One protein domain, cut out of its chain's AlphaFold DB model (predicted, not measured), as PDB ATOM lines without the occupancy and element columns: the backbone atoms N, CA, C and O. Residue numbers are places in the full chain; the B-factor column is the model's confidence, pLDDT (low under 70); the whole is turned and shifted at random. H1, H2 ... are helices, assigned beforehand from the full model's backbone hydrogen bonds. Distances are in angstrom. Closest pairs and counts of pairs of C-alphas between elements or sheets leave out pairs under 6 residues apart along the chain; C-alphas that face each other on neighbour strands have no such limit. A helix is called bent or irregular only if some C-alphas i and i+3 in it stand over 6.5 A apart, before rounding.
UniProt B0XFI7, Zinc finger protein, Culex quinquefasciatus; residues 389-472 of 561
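This is residues 389 to 472 of the 561 residues of the protein "Zinc finger protein" of Culex quinquefasciatus (UniProt B0XFI7). A loose, flat, strung-out model: H1 and H2 meet about at right angles near one end, with H2 starting from the mid-part of H1, while H3 is separate at the other end of the longest axis. Between H1 and H2 the chain makes a wide loop, whose residues 421 to 426 stick out free, and between H2 and H3 it makes a smaller loop tied by a short antiparallel pairing. The first residues, 389 to 393, lie in the angle between H1 and H2. The printed part has 84 residues with three named helices, H1, H2 and H3 in that order, and no named strand; the class is all helix, though only 38 of the 84 residues, under half, are in named elements. The radius of gyration of the C-alphas is 15.1 A, and the spans are 45 by 38 by 17 A.

The printed part begins at Cys 389, with its C-alpha at (102.727, 109.588, 82.213). H1 is residues 399 to 412, 20.9 A from first to last C-alpha, beginning at C-alpha 399 (98.914, 110.816, 72.671). It is irregular: C-alphas 408 and 411 are 7.3 A apart, and its line is a rough one. H2 is residues 433 to 444, 16.4 A long, beginning at C-alpha 433 (108.619, 117.585, 80.278). H3 is residues 459 to 470, 14.7 A long, ending at C-alpha 470 (111.547, 86.851, 69.034).

H1 and H2 touch, with 7 pairs of C-alphas within 8 A; the closest C-alphas are those of Leu 406 and Val 433, 5.8 A apart. H2 touches H1 with residues 433 to 437 alone. Their lines stand at 90 degrees, about perpendicular, and their centres are 12.1 A apart. H3 is apart from H1 and from H2. Residues 447 to 448 pair with residues 455 to 456, antiparallel, within the link from H2 to H3. In H2 and H3 every O i to N i+4 pair is within hydrogen-bond range; in H1 4 of 10 are, beside 10 of 11 O i to N i+3 pairs.

The two C-alphas farthest apart are those of Gly 411 and Ser 472, at 45.7 A. The printed part has no cut. Both links are long: 20 residues from H1 to H2 and 14 from H2 to H3. The mean pLDDT of the printed part is 73.7; residues 413 to 414, 416, 418 to 429, 451 and 468 to 472 are under 70.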
ATOM      1  N   CYS A 389     101.848 108.730  81.447       80.94
ATOM      2  CA  CYS A 389     102.727 109.588  82.213       80.94
ATOM      3  C   CYS A 389     103.424 108.728  83.263       80.94
ATOM      4  O   CYS A 389     102.810 108.281  84.229       80.94
ATOM      5  N   HIS A 390     104.719 108.506  83.104       81.12
ATOM      6  CA  HIS A 390     105.537 107.737  84.037       81.12
ATOM      7  C   HIS A 390     105.855 108.516  85.316       81.12
ATOM      8  O   HIS A 390     106.310 107.934  86.296       81.12
ATOM      9  N   VAL A 391     105.590 109.823  85.341       77.81
ATOM     10  CA  VAL A 391     105.792 110.645  86.535       77.81
ATOM     11  C   VAL A 391     104.665 110.460  87.559       77.81
ATOM     12  O   VAL A 391     104.930 110.347  88.756       77.81
ATOM     13  N   CYS A 392     103.405 110.451  87.117       76.88
ATOM     14  CA  CYS A 392     102.242 110.301  88.004       76.88
ATOM     15  C   CYS A 392     101.404 109.042  87.739       76.88
ATOM     16  O   CYS A 392     100.381 108.852  88.391       76.88
ATOM     17  N   PHE A 393     101.859 108.172  86.834       76.50
ATOM     18  CA  PHE A 393     101.236 106.895  86.471       76.50
ATOM     19  C   PHE A 393      99.824 107.016  85.880       76.50
ATOM     20  O   PHE A 393      99.027 106.083  85.962       76.50
ATOM     21  N   THR A 394      99.499 108.155  85.269       75.94
ATOM     22  CA  THR A 394      98.233 108.350  84.553       75.94
ATOM     23  C   THR A 394      98.325 107.780  83.139       75.94
ATOM     24  O   THR A 394      99.320 107.955  82.434       75.94
ATOM     25  N   HIS A 395      97.275 107.080  82.711       81.19
ATOM     26  CA  HIS A 395      97.156 106.534  81.360       81.19
ATOM     27  C   HIS A 395      96.168 107.368  80.551       81.19
ATOM     28  O   HIS A 395      95.055 107.619  81.009       81.19
ATOM     29  N   PHE A 396      96.550 107.746  79.333       81.69
ATOM     30  CA  PHE A 396      95.683 108.481  78.414       81.69
ATOM     31  C   PHE A 396      95.244 107.594  77.258       81.69
ATOM     32  O   PHE A 396      95.963 106.687  76.835       81.69
ATOM     33  N   THR A 397      94.054 107.853  76.721       78.62
ATOM     34  CA  THR A 397      93.569 107.165  75.519       78.62
ATOM     35  C   THR A 397      94.323 107.648  74.280       78.62
ATOM     36  O   THR A 397      94.720 106.827  73.454       78.62
ATOM     37  N   GLU A 398      94.629 108.947  74.207       81.31
ATOM     38  CA  GLU A 398      95.285 109.599  73.070       81.31
ATOM     39  C   GLU A 398      96.635 110.242  73.430       81.31
ATOM     40  O   GLU A 398      96.797 110.855  74.484       81.31
ATOM     41  N   ALA A 399      97.591 110.206  72.491       79.81
ATOM     42  CA  ALA A 399      98.914 110.816  72.671       79.81
ATOM     43  C   ALA A 399      98.861 112.343  72.882       79.81
ATOM     44  O   ALA A 399      99.681 112.899  73.606       79.81
ATOM     45  N   LYS A 400      97.874 113.032  72.290       83.25
ATOM     46  CA  LYS A 400      97.700 114.488  72.445       83.25
ATOM     47  C   LYS A 400      97.349 114.880  73.884       83.25
ATOM     48  O   LYS A 400      97.840 115.891  74.374       83.25
ATOM     49  N   GLN A 401      96.536 114.067  74.560       81.69
ATOM     50  CA  GLN A 401      96.143 114.301  75.951       81.69
ATOM     51  C   GLN A 401      97.327 114.116  76.899       81.69
ATOM     52  O   GLN A 401      97.503 114.923  77.807       81.69
ATOM     53  N   LEU A 402      98.189 113.128  76.626       84.31
ATOM     54  CA  LEU A 402      99.440 112.963  77.360       84.31
ATOM     55  C   LEU A 402     100.320 114.212  77.231       84.31
ATOM     56  O   LEU A 402     100.776 114.718  78.244       84.31
ATOM     57  N   VAL A 403     100.532 114.748  76.024       82.69
ATOM     58  CA  VAL A 403     101.380 115.945  75.833       82.69
ATOM     59  C   VAL A 403     100.854 117.152  76.617       82.69
ATOM     60  O   VAL A 403     101.642 117.867  77.231       82.69
ATOM     61  N   LEU A 404      99.534 117.365  76.638       82.94
ATOM     62  CA  LEU A 404      98.921 118.435  77.432       82.94
ATOM     63  C   LEU A 404      99.109 118.207  78.933       82.94
ATOM     64  O   LEU A 404      99.494 119.130  79.649       82.94
ATOM     65  N   HIS A 405      98.887 116.976  79.393       81.69
ATOM     66  CA  HIS A 405      99.097 116.596  80.783       81.69
ATOM     67  C   HIS A 405     100.568 116.725  81.199       81.69
ATOM     68  O   HIS A 405     100.850 117.181  82.295       81.69
ATOM     69  N   LEU A 406     101.530 116.428  80.323       80.81
ATOM     70  CA  LEU A 406     102.950 116.597  80.632       80.81
ATOM     71  C   LEU A 406     103.326 118.050  80.948       80.81
ATOM     72  O   LEU A 406     104.300 118.264  81.651       80.81
ATOM     73  N   ASN A 407     102.569 119.057  80.517       83.94
ATOM     74  CA  ASN A 407     102.861 120.444  80.896       83.94
ATOM     75  C   ASN A 407     102.532 120.750  82.361       83.94
ATOM     76  O   ASN A 407     103.104 121.670  82.938       83.94
ATOM     77  N   SER A 408     101.652 119.969  82.986       78.88
ATOM     78  CA  SER A 408     101.323 120.118  84.406       78.88
ATOM     79  C   SER A 408     102.535 119.812  85.306       78.88
ATOM     80  O   SER A 408     102.720 120.390  86.373       78.88
ATOM     81  N   HIS A 409     103.438 118.993  84.777       76.50
ATOM     82  CA  HIS A 409     104.715 118.588  85.336       76.50
ATOM     83  C   HIS A 409     105.858 119.601  85.103       76.50
ATOM     84  O   HIS A 409     106.989 119.354  85.525       76.50
ATOM     85  N   ALA A 410     105.602 120.745  84.454       77.31
ATOM     86  CA  ALA A 410     106.632 121.742  84.140       77.31
ATOM     87  C   ALA A 410     107.344 122.302  85.384       77.31
ATOM     88  O   ALA A 410     108.522 122.631  85.309       77.31
ATOM     89  N   GLY A 411     106.669 122.336  86.540       71.94
ATOM     90  CA  GLY A 411     107.257 122.780  87.811       71.94
ATOM     91  C   GLY A 411     108.366 121.875  88.366       71.94
ATOM     92  O   GLY A 411     109.032 122.253  89.322       71.94
ATOM     93  N   MET A 412     108.579 120.690  87.786       70.62
ATOM     94  CA  MET A 412     109.736 119.839  88.097       70.62
ATOM     95  C   MET A 412     110.985 120.172  87.296       70.62
ATOM     96  O   MET A 412     112.046 119.603  87.554       70.62
ATOM     97  N   LEU A 413     110.843 120.992  86.257       68.62
ATOM     98  CA  LEU A 413     111.957 121.364  85.412       68.62
ATOM     99  C   LEU A 413     112.648 122.596  86.000       68.62
ATOM    100  O   LEU A 413     111.972 123.530  86.430       68.62
ATOM    101  N   PRO A 414     113.984 122.633  85.976       69.38
ATOM    102  CA  PRO A 414     114.870 121.601  85.441       69.38
ATOM    103  C   PRO A 414     114.997 120.373  86.361       69.38
ATOM    104  O   PRO A 414     115.272 120.509  87.550       69.38
ATOM    105  N   TYR A 415     114.876 119.166  85.798       71.50
ATOM    106  CA  TYR A 415     114.999 117.925  86.571       71.50
ATOM    107  C   TYR A 415     116.411 117.350  86.463       71.50
ATOM    108  O   TYR A 415     116.952 117.178  85.365       71.50
ATOM    109  N   ARG A 416     116.990 117.004  87.616       66.31
ATOM    110  CA  ARG A 416     118.305 116.373  87.732       66.31
ATOM    111  C   ARG A 416     118.129 114.982  88.327       66.31
ATOM    112  O   ARG A 416     117.736 114.842  89.476       66.31
ATOM    113  N   CYS A 417     118.414 113.950  87.540       70.88
ATOM    114  CA  CYS A 417     118.327 112.580  88.029       70.88
ATOM    115  C   CYS A 417     119.555 112.210  88.852       70.88
ATOM    116  O   CYS A 417     120.679 112.332  88.360       70.88
ATOM    117  N   GLU A 418     119.329 111.691  90.055       65.75
ATOM    118  CA  GLU A 418     120.391 111.192  90.925       65.75
ATOM    119  C   GLU A 418     120.772 109.731  90.599       65.75
ATOM    120  O   GLU A 418     121.831 109.260  90.991       65.75
ATOM    121  N   ARG A 419     119.937 108.988  89.856       64.19
ATOM    122  CA  ARG A 419     120.159 107.566  89.512       64.19
ATOM    123  C   ARG A 419     120.918 107.332  88.201       64.19
ATOM    124  O   ARG A 419     121.383 106.225  87.965       64.19
ATOM    125  N   CYS A 420     121.036 108.337  87.331       64.38
ATOM    126  CA  CYS A 420     121.717 108.225  86.029       64.38
ATOM    127  C   CYS A 420     123.233 108.479  86.086       64.38
ATOM    128  O   CYS A 420     123.842 108.817  85.075       64.38
ATOM    129  N   HIS A 421     123.856 108.294  87.249       55.94
ATOM    130  CA  HIS A 421     125.308 108.338  87.403       55.94
ATOM    131  C   HIS A 421     125.965 107.053  86.921       55.94
ATOM    132  O   HIS A 421     126.459 106.245  87.701       55.94
ATOM    133  N   THR A 422     125.989 106.879  85.612       47.19
ATOM    134  CA  THR A 422     126.869 105.920  84.961       47.19
ATOM    135  C   THR A 422     127.498 106.662  83.792       47.19
ATOM    136  O   THR A 422     126.783 107.164  82.932       47.19
ATOM    137  N   ASP A 423     128.827 106.779  83.817       40.81
ATOM    138  CA  ASP A 423     129.686 107.271  82.724       40.81
ATOM    139  C   ASP A 423     130.054 108.766  82.715       40.81
ATOM    140  O   ASP A 423     130.088 109.397  81.662       40.81
ATOM    141  N   GLY A 424     130.398 109.338  83.877       40.16
ATOM    142  CA  GLY A 424     131.303 110.503  83.958       40.16
ATOM    143  C   GLY A 424     130.856 111.796  83.260       40.16
ATOM    144  O   GLY A 424     131.650 112.725  83.133       40.16
ATOM    145  N   THR A 425     129.604 111.883  82.815       44.72
ATOM    146  CA  THR A 425     129.035 113.095  82.228       44.72
ATOM    147  C   THR A 425     128.350 113.913  83.326       44.72
ATOM    148  O   THR A 425     127.656 113.345  84.175       44.72
ATOM    149  N   PRO A 426     128.549 115.246  83.370       46.62
ATOM    150  CA  PRO A 426     127.790 116.100  84.276       46.62
ATOM    151  C   PRO A 426     126.301 115.886  83.994       46.62
ATOM    152  O   PRO A 426     125.923 115.764  82.830       46.62
ATOM    153  N   HIS A 427     125.480 115.783  85.050       56.03
ATOM    154  CA  HIS A 427     124.057 115.454  84.925       56.03
ATOM    155  C   HIS A 427     123.432 116.212  83.752       56.03
ATOM    156  O   HIS A 427     123.403 117.444  83.771       56.03
ATOM    157  N   GLN A 428     122.928 115.486  82.750       59.62
ATOM    158  CA  GLN A 428     122.095 116.103  81.729       59.62
ATOM    159  C   GLN A 428     120.882 116.695  82.438       59.62
ATOM    160  O   GLN A 428     120.029 115.970  82.954       59.62
ATOM    161  N   GLN A 429     120.857 118.021  82.512       66.12
ATOM    162  CA  GLN A 429     119.715 118.766  82.991       66.12
ATOM    163  C   GLN A 429     118.577 118.498  82.013       66.12
ATOM    164  O   GLN A 429     118.703 118.727  80.809       66.12
ATOM    165  N   ILE A 430     117.489 117.921  82.510       77.81
ATOM    166  CA  ILE A 430     116.323 117.695  81.675       77.81
ATOM    167  C   ILE A 430     115.532 118.993  81.659       77.81
ATOM    168  O   ILE A 430     115.032 119.430  82.695       77.81
ATOM    169  N   GLU A 431     115.449 119.596  80.477       75.81
ATOM    170  CA  GLU A 431     114.831 120.909  80.261       75.81
ATOM    171  C   GLU A 431     113.397 120.822  79.727       75.81
ATOM    172  O   GLU A 431     112.686 121.820  79.710       75.81
ATOM    173  N   THR A 432     112.944 119.639  79.289       82.12
ATOM    174  CA  THR A 432     111.592 119.456  78.733       82.12
ATOM    175  C   THR A 432     110.825 118.341  79.435       82.12
ATOM    176  O   THR A 432     111.383 117.308  79.809       82.12
ATOM    177  N   VAL A 433     109.508 118.523  79.570       80.00
ATOM    178  CA  VAL A 433     108.619 117.585  80.278       80.00
ATOM    179  C   VAL A 433     108.493 116.250  79.539       80.00
ATOM    180  O   VAL A 433     108.364 115.200  80.163       80.00
ATOM    181  N   ALA A 434     108.617 116.269  78.209       82.19
ATOM    182  CA  ALA A 434     108.654 115.067  77.381       82.19
ATOM    183  C   ALA A 434     109.927 114.245  77.630       82.19
ATOM    184  O   ALA A 434     109.849 113.030  77.817       82.19
ATOM    185  N   ALA A 435     111.089 114.906  77.697       81.56
ATOM    186  CA  ALA A 435     112.344 114.241  78.030       81.56
ATOM    187  C   ALA A 435     112.341 113.712  79.471       81.56
ATOM    188  O   ALA A 435     112.905 112.651  79.726       81.56
ATOM    189  N   LEU A 436     111.664 114.406  80.393       79.44
ATOM    190  CA  LEU A 436     111.496 113.961  81.775       79.44
ATOM    191  C   LEU A 436     110.634 112.701  81.864       79.44
ATOM    192  O   LEU A 436     111.033 111.732  82.509       79.44
ATOM    193  N   ASN A 437     109.495 112.680  81.172       82.75
ATOM    194  CA  ASN A 437     108.610 111.518  81.145       82.75
ATOM    195  C   ASN A 437     109.305 110.276  80.572       82.75
ATOM    196  O   ASN A 437     109.232 109.196  81.157       82.75
ATOM    197  N   ASP A 438     110.024 110.440  79.459       81.19
ATOM    198  CA  ASP A 438     110.796 109.361  78.840       81.19
ATOM    199  C   ASP A 438     111.938 108.900  79.759       81.19
ATOM    200  O   ASP A 438     112.114 107.709  79.996       81.19
ATOM    201  N   HIS A 439     112.668 109.831  80.374       82.50
ATOM    202  CA  HIS A 439     113.736 109.514  81.317       82.50
ATOM    203  C   HIS A 439     113.247 108.735  82.550       82.50
ATOM    204  O   HIS A 439     113.855 107.734  82.928       82.50
ATOM    205  N   VAL A 440     112.147 109.154  83.179       80.38
ATOM    206  CA  VAL A 440     111.567 108.440  84.329       80.38
ATOM    207  C   VAL A 440     111.018 107.076  83.895       80.38
ATOM    208  O   VAL A 440     111.232 106.081  84.593       80.38
ATOM    209  N   GLY A 441     110.421 106.988  82.702       79.88
ATOM    210  CA  GLY A 441     110.069 105.715  82.067       79.88
ATOM    211  C   GLY A 441     111.287 104.807  81.855       79.88
ATOM    212  O   GLY A 441     111.198 103.585  82.023       79.88
ATOM    213  N   ARG A 442     112.470 105.383  81.594       80.56
ATOM    214  CA  ARG A 442     113.726 104.624  81.507       80.56
ATOM    215  C   ARG A 442     114.116 103.908  82.787       80.56
ATOM    216  O   ARG A 442     114.487 102.737  82.703       80.56
ATOM    217  N   HIS A 443     113.923 104.547  83.933       76.94
ATOM    218  CA  HIS A 443     114.169 103.943  85.246       76.94
ATOM    219  C   HIS A 443     113.125 102.911  85.658       76.94
ATOM    220  O   HIS A 443     113.460 101.947  86.342       76.94
ATOM    221  N   GLN A 444     111.864 103.110  85.276       76.50
ATOM    222  CA  GLN A 444     110.773 102.200  85.642       76.50
ATOM    223  C   GLN A 444     110.744 100.925  84.797       76.50
ATOM    224  O   GLN A 444     110.329  99.879  85.288       76.50
ATOM    225  N   PHE A 445     111.205 101.004  83.548       82.69
ATOM    226  CA  PHE A 445     111.223  99.886  82.606       82.69
ATOM    227  C   PHE A 445     112.644  99.609  82.100       82.69
ATOM    228  O   PHE A 445     112.893  99.766  80.912       82.69
ATOM    229  N   PRO A 446     113.619  99.272  82.960       79.00
ATOM    230  CA  PRO A 446     115.036  99.276  82.585       79.00
ATOM    231  C   PRO A 446     115.377  98.300  81.447       79.00
ATOM    232  O   PRO A 446     116.303  98.559  80.680       79.00
ATOM    233  N   PHE A 447     114.604  97.225  81.285       82.25
ATOM    234  CA  PHE A 447     114.886  96.148  80.341       82.25
ATOM    235  C   PHE A 447     114.341  96.472  78.946       82.25
ATOM    236  O   PHE A 447     113.144  96.356  78.693       82.25
ATOM    237  N   GLN A 448     115.209  96.883  78.024       81.38
ATOM    238  CA  GLN A 448     114.844  97.114  76.626       81.38
ATOM    239  C   GLN A 448     115.042  95.846  75.793       81.38
ATOM    240  O   GLN A 448     116.070  95.179  75.904       81.38
ATOM    241  N   CYS A 449     114.088  95.539  74.915       79.62
ATOM    242  CA  CYS A 449     114.270  94.472  73.943       79.62
ATOM    243  C   CYS A 449     115.343  94.851  72.913       79.62
ATOM    244  O   CYS A 449     115.273  95.905  72.290       79.62
ATOM    245  N   GLY A 450     116.311  93.965  72.672       72.88
ATOM    246  CA  GLY A 450     117.350  94.185  71.657       72.88
ATOM    247  C   GLY A 450     116.837  94.175  70.209       72.88
ATOM    248  O   GLY A 450     117.564  94.562  69.299       72.88
ATOM    249  N   PHE A 451     115.592  93.739  69.982       63.88
ATOM    250  CA  PHE A 451     115.003  93.544  68.652       63.88
ATOM    251  C   PHE A 451     113.817  94.477  68.341       63.88
ATOM    252  O   PHE A 451     113.364  94.520  67.193       63.88
ATOM    253  N   CYS A 452     113.288  95.209  69.328       77.12
ATOM    254  CA  CYS A 452     112.215  96.190  69.137       77.12
ATOM    255  C   CYS A 452     112.262  97.304  70.195       77.12
ATOM    256  O   CYS A 452     112.918  97.171  71.221       77.12
ATOM    257  N   ASP A 453     111.508  98.385  69.990       73.56
ATOM    258  CA  ASP A 453     111.539  99.563  70.874       73.56
ATOM    259  C   ASP A 453     110.783  99.379  72.209       73.56
ATOM    260  O   ASP A 453     110.593 100.334  72.963       73.56
ATOM    261  N   LYS A 454     110.334  98.156  72.532       77.19
ATOM    262  CA  LYS A 454     109.591  97.870  73.767       77.19
ATOM    263  C   LYS A 454     110.523  97.748  74.969       77.19
ATOM    264  O   LYS A 454     111.600  97.152  74.888       77.19
ATOM    265  N   ARG A 455     110.065  98.283  76.102       85.19
ATOM    266  CA  ARG A 455     110.780  98.269  77.383       85.19
ATOM    267  C   ARG A 455     109.905  97.648  78.467       85.19
ATOM    268  O   ARG A 455     108.695  97.865  78.472       85.19
ATOM    269  N   PHE A 456     110.510  96.879  79.360       82.56
ATOM    270  CA  PHE A 456     109.840  96.008  80.320       82.56
ATOM    271  C   PHE A 456     110.279  96.323  81.749       82.56
ATOM    272  O   PHE A 456     111.412  96.747  81.991       82.56
ATOM    273  N   ALA A 457     109.362  96.129  82.698       79.00
ATOM    274  CA  ALA A 457     109.594  96.413  84.115       79.00
ATOM    275  C   ALA A 457     110.464  95.343  84.800       79.00
ATOM    276  O   ALA A 457     111.105  95.626  85.809       79.00
ATOM    277  N   SER A 458     110.505  94.126  84.247       78.00
ATOM    278  CA  SER A 458     111.291  93.002  84.756       78.00
ATOM    279  C   SER A 458     111.994  92.244  83.630       78.00
ATOM    280  O   SER A 458     111.532  92.224  82.487       78.00
ATOM    281  N   GLU A 459     113.101  91.586  83.974       76.06
ATOM    282  CA  GLU A 459     113.837  90.698  83.072       76.06
ATOM    283  C   GLU A 459     112.976  89.509  82.635       76.06
ATOM    284  O   GLU A 459     112.984  89.144  81.467       76.06
ATOM    285  N   GLN A 460     112.144  88.973  83.535       76.38
ATOM    286  CA  GLN A 460     111.196  87.905  83.214       76.38
ATOM    287  C   GLN A 460     110.175  88.337  82.147       76.38
ATOM    288  O   GLN A 460     109.919  87.586  81.211       76.38
ATOM    289  N   ALA A 461     109.646  89.563  82.226       78.38
ATOM    290  CA  ALA A 461     108.729  90.083  81.210       78.38
ATOM    291  C   ALA A 461     109.435  90.318  79.863       78.38
ATOM    292  O   ALA A 461     108.839  90.093  78.807       78.38
ATOM    293  N   LEU A 462     110.710  90.729  79.883       80.25
ATOM    294  CA  LEU A 462     111.537  90.788  78.678       80.25
ATOM    295  C   LEU A 462     111.786  89.384  78.105       80.25
ATOM    296  O   LEU A 462     111.656  89.207  76.899       80.25
ATOM    297  N   PHE A 463     112.097  88.391  78.939       74.69
ATOM    298  CA  PHE A 463     112.328  87.007  78.526       74.69
ATOM    299  C   PHE A 463     111.072  86.382  77.912       74.69
ATOM    300  O   PHE A 463     111.135  85.808  76.830       74.69
ATOM    301  N   GLU A 464     109.906  86.555  78.532       73.12
ATOM    302  CA  GLU A 464     108.625  86.100  77.981       73.12
ATOM    303  C   GLU A 464     108.300  86.793  76.654       73.12
ATOM    304  O   GLU A 464     107.862  86.144  75.704       73.12
ATOM    305  N   HIS A 465     108.568  88.098  76.550       79.31
ATOM    306  CA  HIS A 465     108.443  88.840  75.300       79.31
ATOM    307  C   HIS A 465     109.405  88.333  74.217       79.31
ATOM    308  O   HIS A 465     108.996  88.171  73.063       79.31
ATOM    309  N   MET A 466     110.665  88.082  74.578       72.06
ATOM    310  CA  MET A 466     111.672  87.522  73.687       72.06
ATOM    311  C   MET A 466     111.229  86.145  73.217       72.06
ATOM    312  O   MET A 466     111.093  85.958  72.014       72.06
ATOM    313  N   ARG A 467     110.848  85.241  74.117       72.81
ATOM    314  CA  ARG A 467     110.327  83.912  73.780       72.81
ATOM    315  C   ARG A 467     109.098  83.967  72.875       72.81
ATOM    316  O   ARG A 467     109.053  83.286  71.858       72.81
ATOM    317  N   ALA A 468     108.118  84.810  73.191       68.88
ATOM    318  CA  ALA A 468     106.849  84.856  72.462       68.88
ATOM    319  C   ALA A 468     106.952  85.514  71.075       68.88
ATOM    320  O   ALA A 468     106.272  85.098  70.138       68.88
ATOM    321  N   LEU A 469     107.758  86.571  70.929       66.38
ATOM    322  CA  LEU A 469     107.787  87.379  69.701       66.38
ATOM    323  C   LEU A 469     109.102  87.288  68.926       66.38
ATOM    324  O   LEU A 469     109.087  87.545  67.716       66.38
ATOM    325  N   HIS A 470     110.198  86.919  69.594       64.94
ATOM    326  CA  HIS A 470     111.547  86.851  69.034       64.94
ATOM    327  C   HIS A 470     112.124  85.424  68.915       64.94
ATOM    328  O   HIS A 470     112.901  85.164  67.994       64.94
ATOM    329  N   GLU A 471     111.707  84.504  69.781       60.56
ATOM    330  CA  GLU A 471     112.300  83.176  69.991       60.56
ATOM    331  C   GLU A 471     111.326  82.010  69.798       60.56
ATOM    332  O   GLU A 471     111.723  80.875  70.039       60.56
ATOM    333  N   SER A 472     110.098  82.254  69.321       47.62
ATOM    334  CA  SER A 472     109.143  81.179  69.033       47.62
ATOM    335  C   SER A 472     109.814  80.107  68.168       47.62
ATOM    336  O   SER A 472     110.361  80.437  67.109       47.62
TER     337      SER A 472